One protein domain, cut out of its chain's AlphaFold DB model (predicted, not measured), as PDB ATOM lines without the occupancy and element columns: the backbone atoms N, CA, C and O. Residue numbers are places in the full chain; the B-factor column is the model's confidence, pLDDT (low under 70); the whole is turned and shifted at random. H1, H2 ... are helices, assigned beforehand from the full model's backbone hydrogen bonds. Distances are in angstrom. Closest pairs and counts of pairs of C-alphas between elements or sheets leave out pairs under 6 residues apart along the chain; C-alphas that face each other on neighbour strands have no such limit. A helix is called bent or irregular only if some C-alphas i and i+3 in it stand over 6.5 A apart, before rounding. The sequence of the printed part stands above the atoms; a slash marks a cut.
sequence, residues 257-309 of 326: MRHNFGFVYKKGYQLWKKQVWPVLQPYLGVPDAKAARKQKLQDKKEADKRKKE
ATOM      1  N   MET A 257      32.363  53.058 276.285       89.50
ATOM      2  CA  MET A 257      33.660  53.605 276.684       89.50
ATOM      3  C   MET A 257      34.536  52.538 277.341       89.50
ATOM      4  O   MET A 257      35.669  52.338 276.911       89.50
ATOM      5  N   ARG A 258      34.014  51.791 278.322       89.75
ATOM      6  CA  ARG A 258      34.756  50.704 278.983       89.75
ATOM      7  C   ARG A 258      35.223  49.644 277.984       89.75
ATOM      8  O   ARG A 258      36.356  49.174 278.084       89.75
ATOM      9  N   HIS A 259      34.381  49.290 277.013       91.31
ATOM     10  CA  HIS A 259      34.738  48.348 275.955       91.31
ATOM     11  C   HIS A 259      35.860  48.893 275.057       91.31
ATOM     12  O   HIS A 259      36.865  48.211 274.850       91.31
ATOM     13  N   ASN A 260      35.744  50.143 274.599       93.44
ATOM     14  CA  ASN A 260      36.750  50.802 273.765       93.44
ATOM     15  C   ASN A 260      38.090  50.957 274.496       93.44
ATOM     16  O   ASN A 260      39.132  50.612 273.941       93.44
ATOM     17  N   PHE A 261      38.083  51.387 275.761       93.06
ATOM     18  CA  PHE A 261      39.295  51.463 276.581       93.06
ATOM     19  C   PHE A 261      39.916  50.087 276.812       93.06
ATOM     20  O   PHE A 261      41.129  49.934 276.685       93.06
ATOM     21  N   GLY A 262      39.101  49.063 277.079       91.94
ATOM     22  CA  GLY A 262      39.575  47.685 277.194       91.94
ATOM     23  C   GLY A 262      40.221  47.179 275.901       91.94
ATOM     24  O   GLY A 262      41.259  46.517 275.946       91.94
ATOM     25  N   PHE A 263      39.654  47.517 274.743       92.69
ATOM     26  CA  PHE A 263      40.217  47.170 273.442       92.69
ATOM     27  C   PHE A 263      41.543  47.895 273.173       92.69
ATOM     28  O   PHE A 263      42.532  47.246 272.822       92.69
ATOM     29  N   VAL A 264      41.592  49.213 273.394       93.44
ATOM     30  CA  VAL A 264      42.806  50.032 273.244       93.44
ATOM     31  C   VAL A 264      43.903  49.545 274.183       93.44
ATOM     32  O   VAL A 264      45.033  49.356 273.742       93.44
ATOM     33  N   TYR A 265      43.576  49.244 275.440       92.12
ATOM     34  CA  TYR A 265      44.525  48.684 276.398       92.12
ATOM     35  C   TYR A 265      45.055  47.321 275.946       92.12
ATOM     36  O   TYR A 265      46.262  47.108 275.933       92.12
ATOM     37  N   LYS A 266      44.187  46.400 275.502       94.19
ATOM     38  CA  LYS A 266      44.614  45.079 275.007       94.19
ATOM     39  C   LYS A 266      45.530  45.193 273.788       94.19
ATOM     40  O   LYS A 266      46.553  44.511 273.728       94.19
ATOM     41  N   LYS A 267      45.187  46.046 272.818       93.38
ATOM     42  CA  LYS A 267      46.007  46.278 271.619       93.38
ATOM     43  C   LYS A 267      47.314  46.994 271.957       93.38
ATOM     44  O   LYS A 267      48.367  46.567 271.491       93.38
ATOM     45  N   GLY A 268      47.260  48.008 272.817       91.88
ATOM     46  CA  GLY A 268      48.422  48.733 273.324       91.88
ATOM     47  C   GLY A 268      49.374  47.821 274.091       91.88
ATOM     48  O   GLY A 268      50.563  47.801 273.802       91.88
ATOM     49  N   TYR A 269      48.855  46.969 274.974       90.06
ATOM     50  CA  TYR A 269      49.636  45.967 275.694       90.06
ATOM     51  C   TYR A 269      50.267  44.933 274.752       90.06
ATOM     52  O   TYR A 269      51.425  44.559 274.927       90.06
ATOM     53  N   GLN A 270      49.548  44.490 273.713       92.44
ATOM     54  CA  GLN A 270      50.113  43.597 272.695       92.44
ATOM     55  C   GLN A 270      51.250  44.255 271.903       92.44
ATOM     56  O   GLN A 270      52.246  43.589 271.626       92.44
ATOM     57  N   LEU A 271      51.114  45.532 271.541       90.50
ATOM     58  CA  LEU A 271      52.165  46.295 270.861       90.50
ATOM     59  C   LEU A 271      53.357  46.528 271.786       90.50
ATOM     60  O   LEU A 271      54.482  46.210 271.419       90.50
ATOM     61  N   TRP A 272      53.107  46.962 273.020       87.88
ATOM     62  CA  TRP A 272      54.127  47.140 274.046       87.88
ATOM     63  C   TRP A 272      54.911  45.845 274.281       87.88
ATOM     64  O   TRP A 272      56.134  45.845 274.188       87.88
ATOM     65  N   LYS A 273      54.230  44.706 274.442       86.44
ATOM     66  CA  LYS A 273      54.871  43.393 274.607       86.44
ATOM     67  C   LYS A 273      55.694  42.951 273.389       86.44
ATOM     68  O   LYS A 273      56.638  42.182 273.541       86.44
ATOM     69  N   LYS A 274      55.328  43.380 272.179       87.75
ATOM     70  CA  LYS A 274      56.017  42.988 270.938       87.75
ATOM     71  C   LYS A 274      57.159  43.926 270.551       87.75
ATOM     72  O   LYS A 274      58.128  43.454 269.974       87.75
ATOM     73  N   GLN A 275      57.032  45.222 270.820       87.12
ATOM     74  CA  GLN A 275      57.958  46.255 270.342       87.12
ATOM     75  C   GLN A 275      58.805  46.848 271.466       87.12
ATOM     76  O   GLN A 275      60.002  47.025 271.291       87.12
ATOM     77  N   VAL A 276      58.203  47.131 272.622       83.69
ATOM     78  CA  VAL A 276      58.886  47.821 273.727       83.69
ATOM     79  C   VAL A 276      59.527  46.818 274.679       83.69
ATOM     80  O   VAL A 276      60.689  46.967 275.045       83.69
ATOM     81  N   TRP A 277      58.806  45.755 275.035       83.62
ATOM     82  CA  TRP A 277      59.279  44.752 275.984       83.62
ATOM     83  C   TRP A 277      60.591  44.081 275.558       83.62
ATOM     84  O   TRP A 277      61.471  44.027 276.402       83.62
ATOM     85  N   PRO A 278      60.816  43.657 274.296       85.81
ATOM     86  CA  PRO A 278      62.091  43.035 273.914       85.81
ATOM     87  C   PRO A 278      63.299  43.975 274.028       85.81
ATOM     88  O   PRO A 278      64.408  43.517 274.281       85.81
ATOM     89  N   VAL A 279      63.087  45.283 273.856       84.12
ATOM     90  CA  VAL A 279      64.133  46.311 273.991       84.12
ATOM     91  C   VAL A 279      64.430  46.597 275.465       84.12
ATOM     92  O   VAL A 279      65.580  46.812 275.836       84.12
ATOM     93  N   LEU A 280      63.402  46.564 276.314       76.81
ATOM     94  CA  LEU A 280      63.504  46.800 277.757       76.81
ATOM     95  C   LEU A 280      63.969  45.566 278.549       76.81
ATOM     96  O   LEU A 280      64.595  45.690 279.598       76.81
ATOM     97  N   GLN A 281      63.682  44.373 278.036       75.44
ATOM     98  CA  GLN A 281      63.991  43.076 278.628       75.44
ATOM     99  C   GLN A 281      65.455  42.902 279.083       75.44
ATOM    100  O   GLN A 281      65.639  42.437 280.209       75.44
ATOM    101  N   PRO A 282      66.495  43.276 278.305       78.62
ATOM    102  CA  PRO A 282      67.881  43.150 278.764       78.62
ATOM    103  C   PRO A 282      68.230  44.104 279.915       78.62
ATOM    104  O   PRO A 282      69.059  43.760 280.750       78.62
ATOM    105  N   TYR A 283      67.580  45.268 279.997       77.94
ATOM    106  CA  TYR A 283      67.843  46.261 281.043       77.94
ATOM    107  C   TYR A 283      67.127  45.944 282.360       77.94
ATOM    108  O   TYR A 283      67.615  46.300 283.428       77.94
ATOM    109  N   LEU A 284      65.982  45.260 282.294       74.31
ATOM    110  CA  LEU A 284      65.162  44.913 283.462       74.31
ATOM    111  C   LEU A 284      65.497  43.541 284.070       74.31
ATOM    112  O   LEU A 284      64.866  43.144 285.045       74.31
ATOM    113  N   GLY A 285      66.462  42.804 283.508       64.00
ATOM    114  CA  GLY A 285      66.970  41.550 284.082       64.00
ATOM    115  C   GLY A 285      65.964  40.391 284.132       64.00
ATOM    116  O   GLY A 285      66.227  39.379 284.779       64.00
ATOM    117  N   VAL A 286      64.811  40.504 283.462       71.75
ATOM    118  CA  VAL A 286      63.787  39.449 283.454       71.75
ATOM    119  C   VAL A 286      64.231  38.317 282.511       71.75
ATOM    120  O   VAL A 286      64.435  38.579 281.320       71.75
ATOM    121  N   PRO A 287      64.363  37.058 282.988       57.62
ATOM    122  CA  PRO A 287      64.813  35.940 282.162       57.62
ATOM    123  C   PRO A 287      63.927  35.751 280.933       57.62
ATOM    124  O   PRO A 287      62.696  35.774 281.022       57.62
ATOM    125  N   ASP A 288      64.556  35.537 279.776       72.31
ATOM    126  CA  ASP A 288      63.836  35.394 278.518       72.31
ATOM    127  C   ASP A 288      62.793  34.280 278.586       72.31
ATOM    128  O   ASP A 288      63.067  33.187 279.075       72.31
ATOM    129  N   ALA A 289      61.579  34.528 278.092       73.12
ATOM    130  CA  ALA A 289      60.474  33.577 278.212       73.12
ATOM    131  C   ALA A 289      60.823  32.215 277.581       73.12
ATOM    132  O   ALA A 289      60.333  31.169 278.018       73.12
ATOM    133  N   LYS A 290      61.700  32.210 276.568       78.56
ATOM    134  CA  LYS A 290      62.268  30.994 275.973       78.56
ATOM    135  C   LYS A 290      63.313  30.336 276.877       78.56
ATOM    136  O   LYS A 290      63.297  29.113 276.999       78.56
ATOM    137  N   ALA A 291      64.180  31.116 277.520       78.81
ATOM    138  CA  ALA A 291      65.155  30.622 278.489       78.81
ATOM    139  C   ALA A 291      64.461  30.029 279.728       78.81
ATOM    140  O   ALA A 291      64.727  28.883 280.076       78.81
ATOM    141  N   ALA A 292      63.466  30.721 280.289       79.31
ATOM    142  CA  ALA A 292      62.653  30.237 281.404       79.31
ATOM    143  C   ALA A 292      61.889  28.946 281.056       79.31
ATOM    144  O   ALA A 292      61.777  28.041 281.879       79.31
ATOM    145  N   ARG A 293      61.381  28.810 279.820       83.25
ATOM    146  CA  ARG A 293      60.762  27.555 279.350       83.25
ATOM    147  C   ARG A 293      61.771  26.418 279.199       83.25
ATOM    148  O   ARG A 293      61.438  25.288 279.545       83.25
ATOM    149  N   LYS A 294      62.981  26.693 278.695       87.44
ATOM    150  CA  LYS A 294      64.060  25.695 278.612       87.44
ATOM    151  C   LYS A 294      64.489  25.234 280.002       87.44
ATOM    152  O   LYS A 294      64.599  24.031 280.201       87.44
ATOM    153  N   GLN A 295      64.633  26.164 280.943       87.44
ATOM    154  CA  GLN A 295      64.971  25.877 282.334       87.44
ATOM    155  C   GLN A 295      63.900  25.002 282.988       87.44
ATOM    156  O   GLN A 295      64.201  23.889 283.391       87.44
ATOM    157  N   LYS A 296      62.616  25.379 282.905       89.19
ATOM    158  CA  LYS A 296      61.508  24.539 283.405       89.19
ATOM    159  C   LYS A 296      61.487  23.131 282.800       89.19
ATOM    160  O   LYS A 296      61.092  22.173 283.461       89.19
ATOM    161  N   LEU A 297      61.868  22.993 281.530       93.44
ATOM    162  CA  LEU A 297      61.920  21.697 280.855       93.44
ATOM    163  C   LEU A 297      63.145  20.872 281.278       93.44
ATOM    164  O   LEU A 297      63.053  19.646 281.324       93.44
ATOM    165  N   GLN A 298      64.265  21.522 281.597       93.06
ATOM    166  CA  GLN A 298      65.445  20.894 282.194       93.06
ATOM    167  C   GLN A 298      65.161  20.459 283.635       93.06
ATOM    168  O   GLN A 298      65.330  19.278 283.927       93.06
ATOM    169  N   ASP A 299      64.603  21.340 284.465       92.81
ATOM    170  CA  ASP A 299      64.229  21.058 285.855       92.81
ATOM    171  C   ASP A 299      63.243  19.889 285.935       92.81
ATOM    172  O   ASP A 299      63.389  18.985 286.756       92.81
ATOM    173  N   LYS A 300      62.262  19.841 285.022       94.25
ATOM    174  CA  LYS A 300      61.324  18.717 284.929       94.25
ATOM    175  C   LYS A 300      62.030  17.406 284.570       94.25
ATOM    176  O   LYS A 300      61.758  16.381 285.185       94.25
ATOM    177  N   LYS A 301      62.942  17.427 283.591       94.56
ATOM    178  CA  LYS A 301      63.719  16.237 283.200       94.56
ATOM    179  C   LYS A 301      64.631  15.760 284.328       94.56
ATOM    180  O   LYS A 301      64.789  14.556 284.499       94.56
ATOM    181  N   GLU A 302      65.231  16.679 285.075       94.00
ATOM    182  CA  GLU A 302      66.071  16.354 286.224       94.00
ATOM    183  C   GLU A 302      65.239  15.786 287.379       94.00
ATOM    184  O   GLU A 302      65.605  14.759 287.942       94.00
ATOM    185  N   ALA A 303      64.071  16.366 287.666       91.12
ATOM    186  CA  ALA A 303      63.140  15.837 288.657       91.12
ATOM    187  C   ALA A 303      62.656  14.422 288.296       91.12
ATOM    188  O   ALA A 303      62.618  13.543 289.158       91.12
ATOM    189  N   ASP A 304      62.337  14.169 287.022       91.88
ATOM    190  CA  ASP A 304      61.939  12.840 286.546       91.88
ATOM    191  C   ASP A 304      63.097  11.829 286.633       91.88
ATOM    192  O   ASP A 304      62.872  10.668 286.979       91.88
ATOM    193  N   LYS A 305      64.343  12.255 286.367       92.00
ATOM    194  CA  LYS A 305      65.542  11.424 286.578       92.00
ATOM    195  C   LYS A 305      65.746  11.092 288.054       92.00
ATOM    196  O   LYS A 305      65.823   9.913 288.384       92.00
ATOM    197  N   ARG A 306      65.702  12.089 288.944       87.62
ATOM    198  CA  ARG A 306      65.813  11.891 290.400       87.62
ATOM    199  C   ARG A 306      64.728  10.955 290.935       87.62
ATOM    200  O   ARG A 306      65.016  10.083 291.748       87.62
ATOM    201  N   LYS A 307      63.486  11.070 290.447       87.62
ATOM    202  CA  LYS A 307      62.395  10.144 290.805       87.62
ATOM    203  C   LYS A 307      62.671   8.708 290.348       87.62
ATOM    204  O   LYS A 307      62.373   7.773 291.087       87.62
ATOM    205  N   LYS A 308      63.233   8.516 289.150       86.12
ATOM    206  CA  LYS A 308      63.610   7.186 288.639       86.12
ATOM    207  C   LYS A 308      64.780   6.583 289.416       86.12
ATOM    208  O   LYS A 308      64.715   5.409 289.765       86.12
ATOM    209  N   GLU A 309      65.795   7.379 289.734       84.56
ATOM    210  CA  GLU A 309      66.943   6.969 290.553       84.56
ATOM    211  C   GLU A 309      66.508   6.577 291.973       84.56
ATOM    212  O   GLU A 309      66.866   5.499 292.448       84.56
TER     213      GLU A 309
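AT A GLANCE: This is residues 257 to 309 of the 326 residues of the protein "Hypothetical protein" of Skeletonema marinoi (UniProt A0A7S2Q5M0). Two helices, H1 and then H2, form the arms of a wide-open V, with the loop between them, residues 281 to 288, at its tip and no packing of one arm on the other. The printed part has 53 residues, with two named helices and no named strand; the class is all helix. It is extended, with a radius of gyration of the C-alphas of 18.0 A and spans of 59 by 27 by 12 A.

HOW THE PARTS SIT: H1, residues 257 to 280, has a kink of 42 degrees near residue 273. It is neither bent nor irregular, but only just: C-alphas 275 and 278 are 6.3 A apart. H2, residues 289 to 309, is apart from H1, with no C-alpha of the one within 8 A of the other. Residues 257 to 268 of H1 and the whole of H2 stand free. Every O i to N i+4 pair is within hydrogen-bond range in H2, and 17 of 20 in H1.

IN THESE COORDINATES: H1 begins at C-alpha 257 (33.660, 53.605, 276.684) and is 30.6 A long. H2 is 30.0 A long and ends at C-alpha 309 (66.943, 6.969, 290.553).

THE WHOLE: The C-alphas farthest apart, those of Met 257 and Glu 309, are 58.9 A apart. The printed part has no cut. The link is short. Residues 285 and 287 have pLDDT under 70.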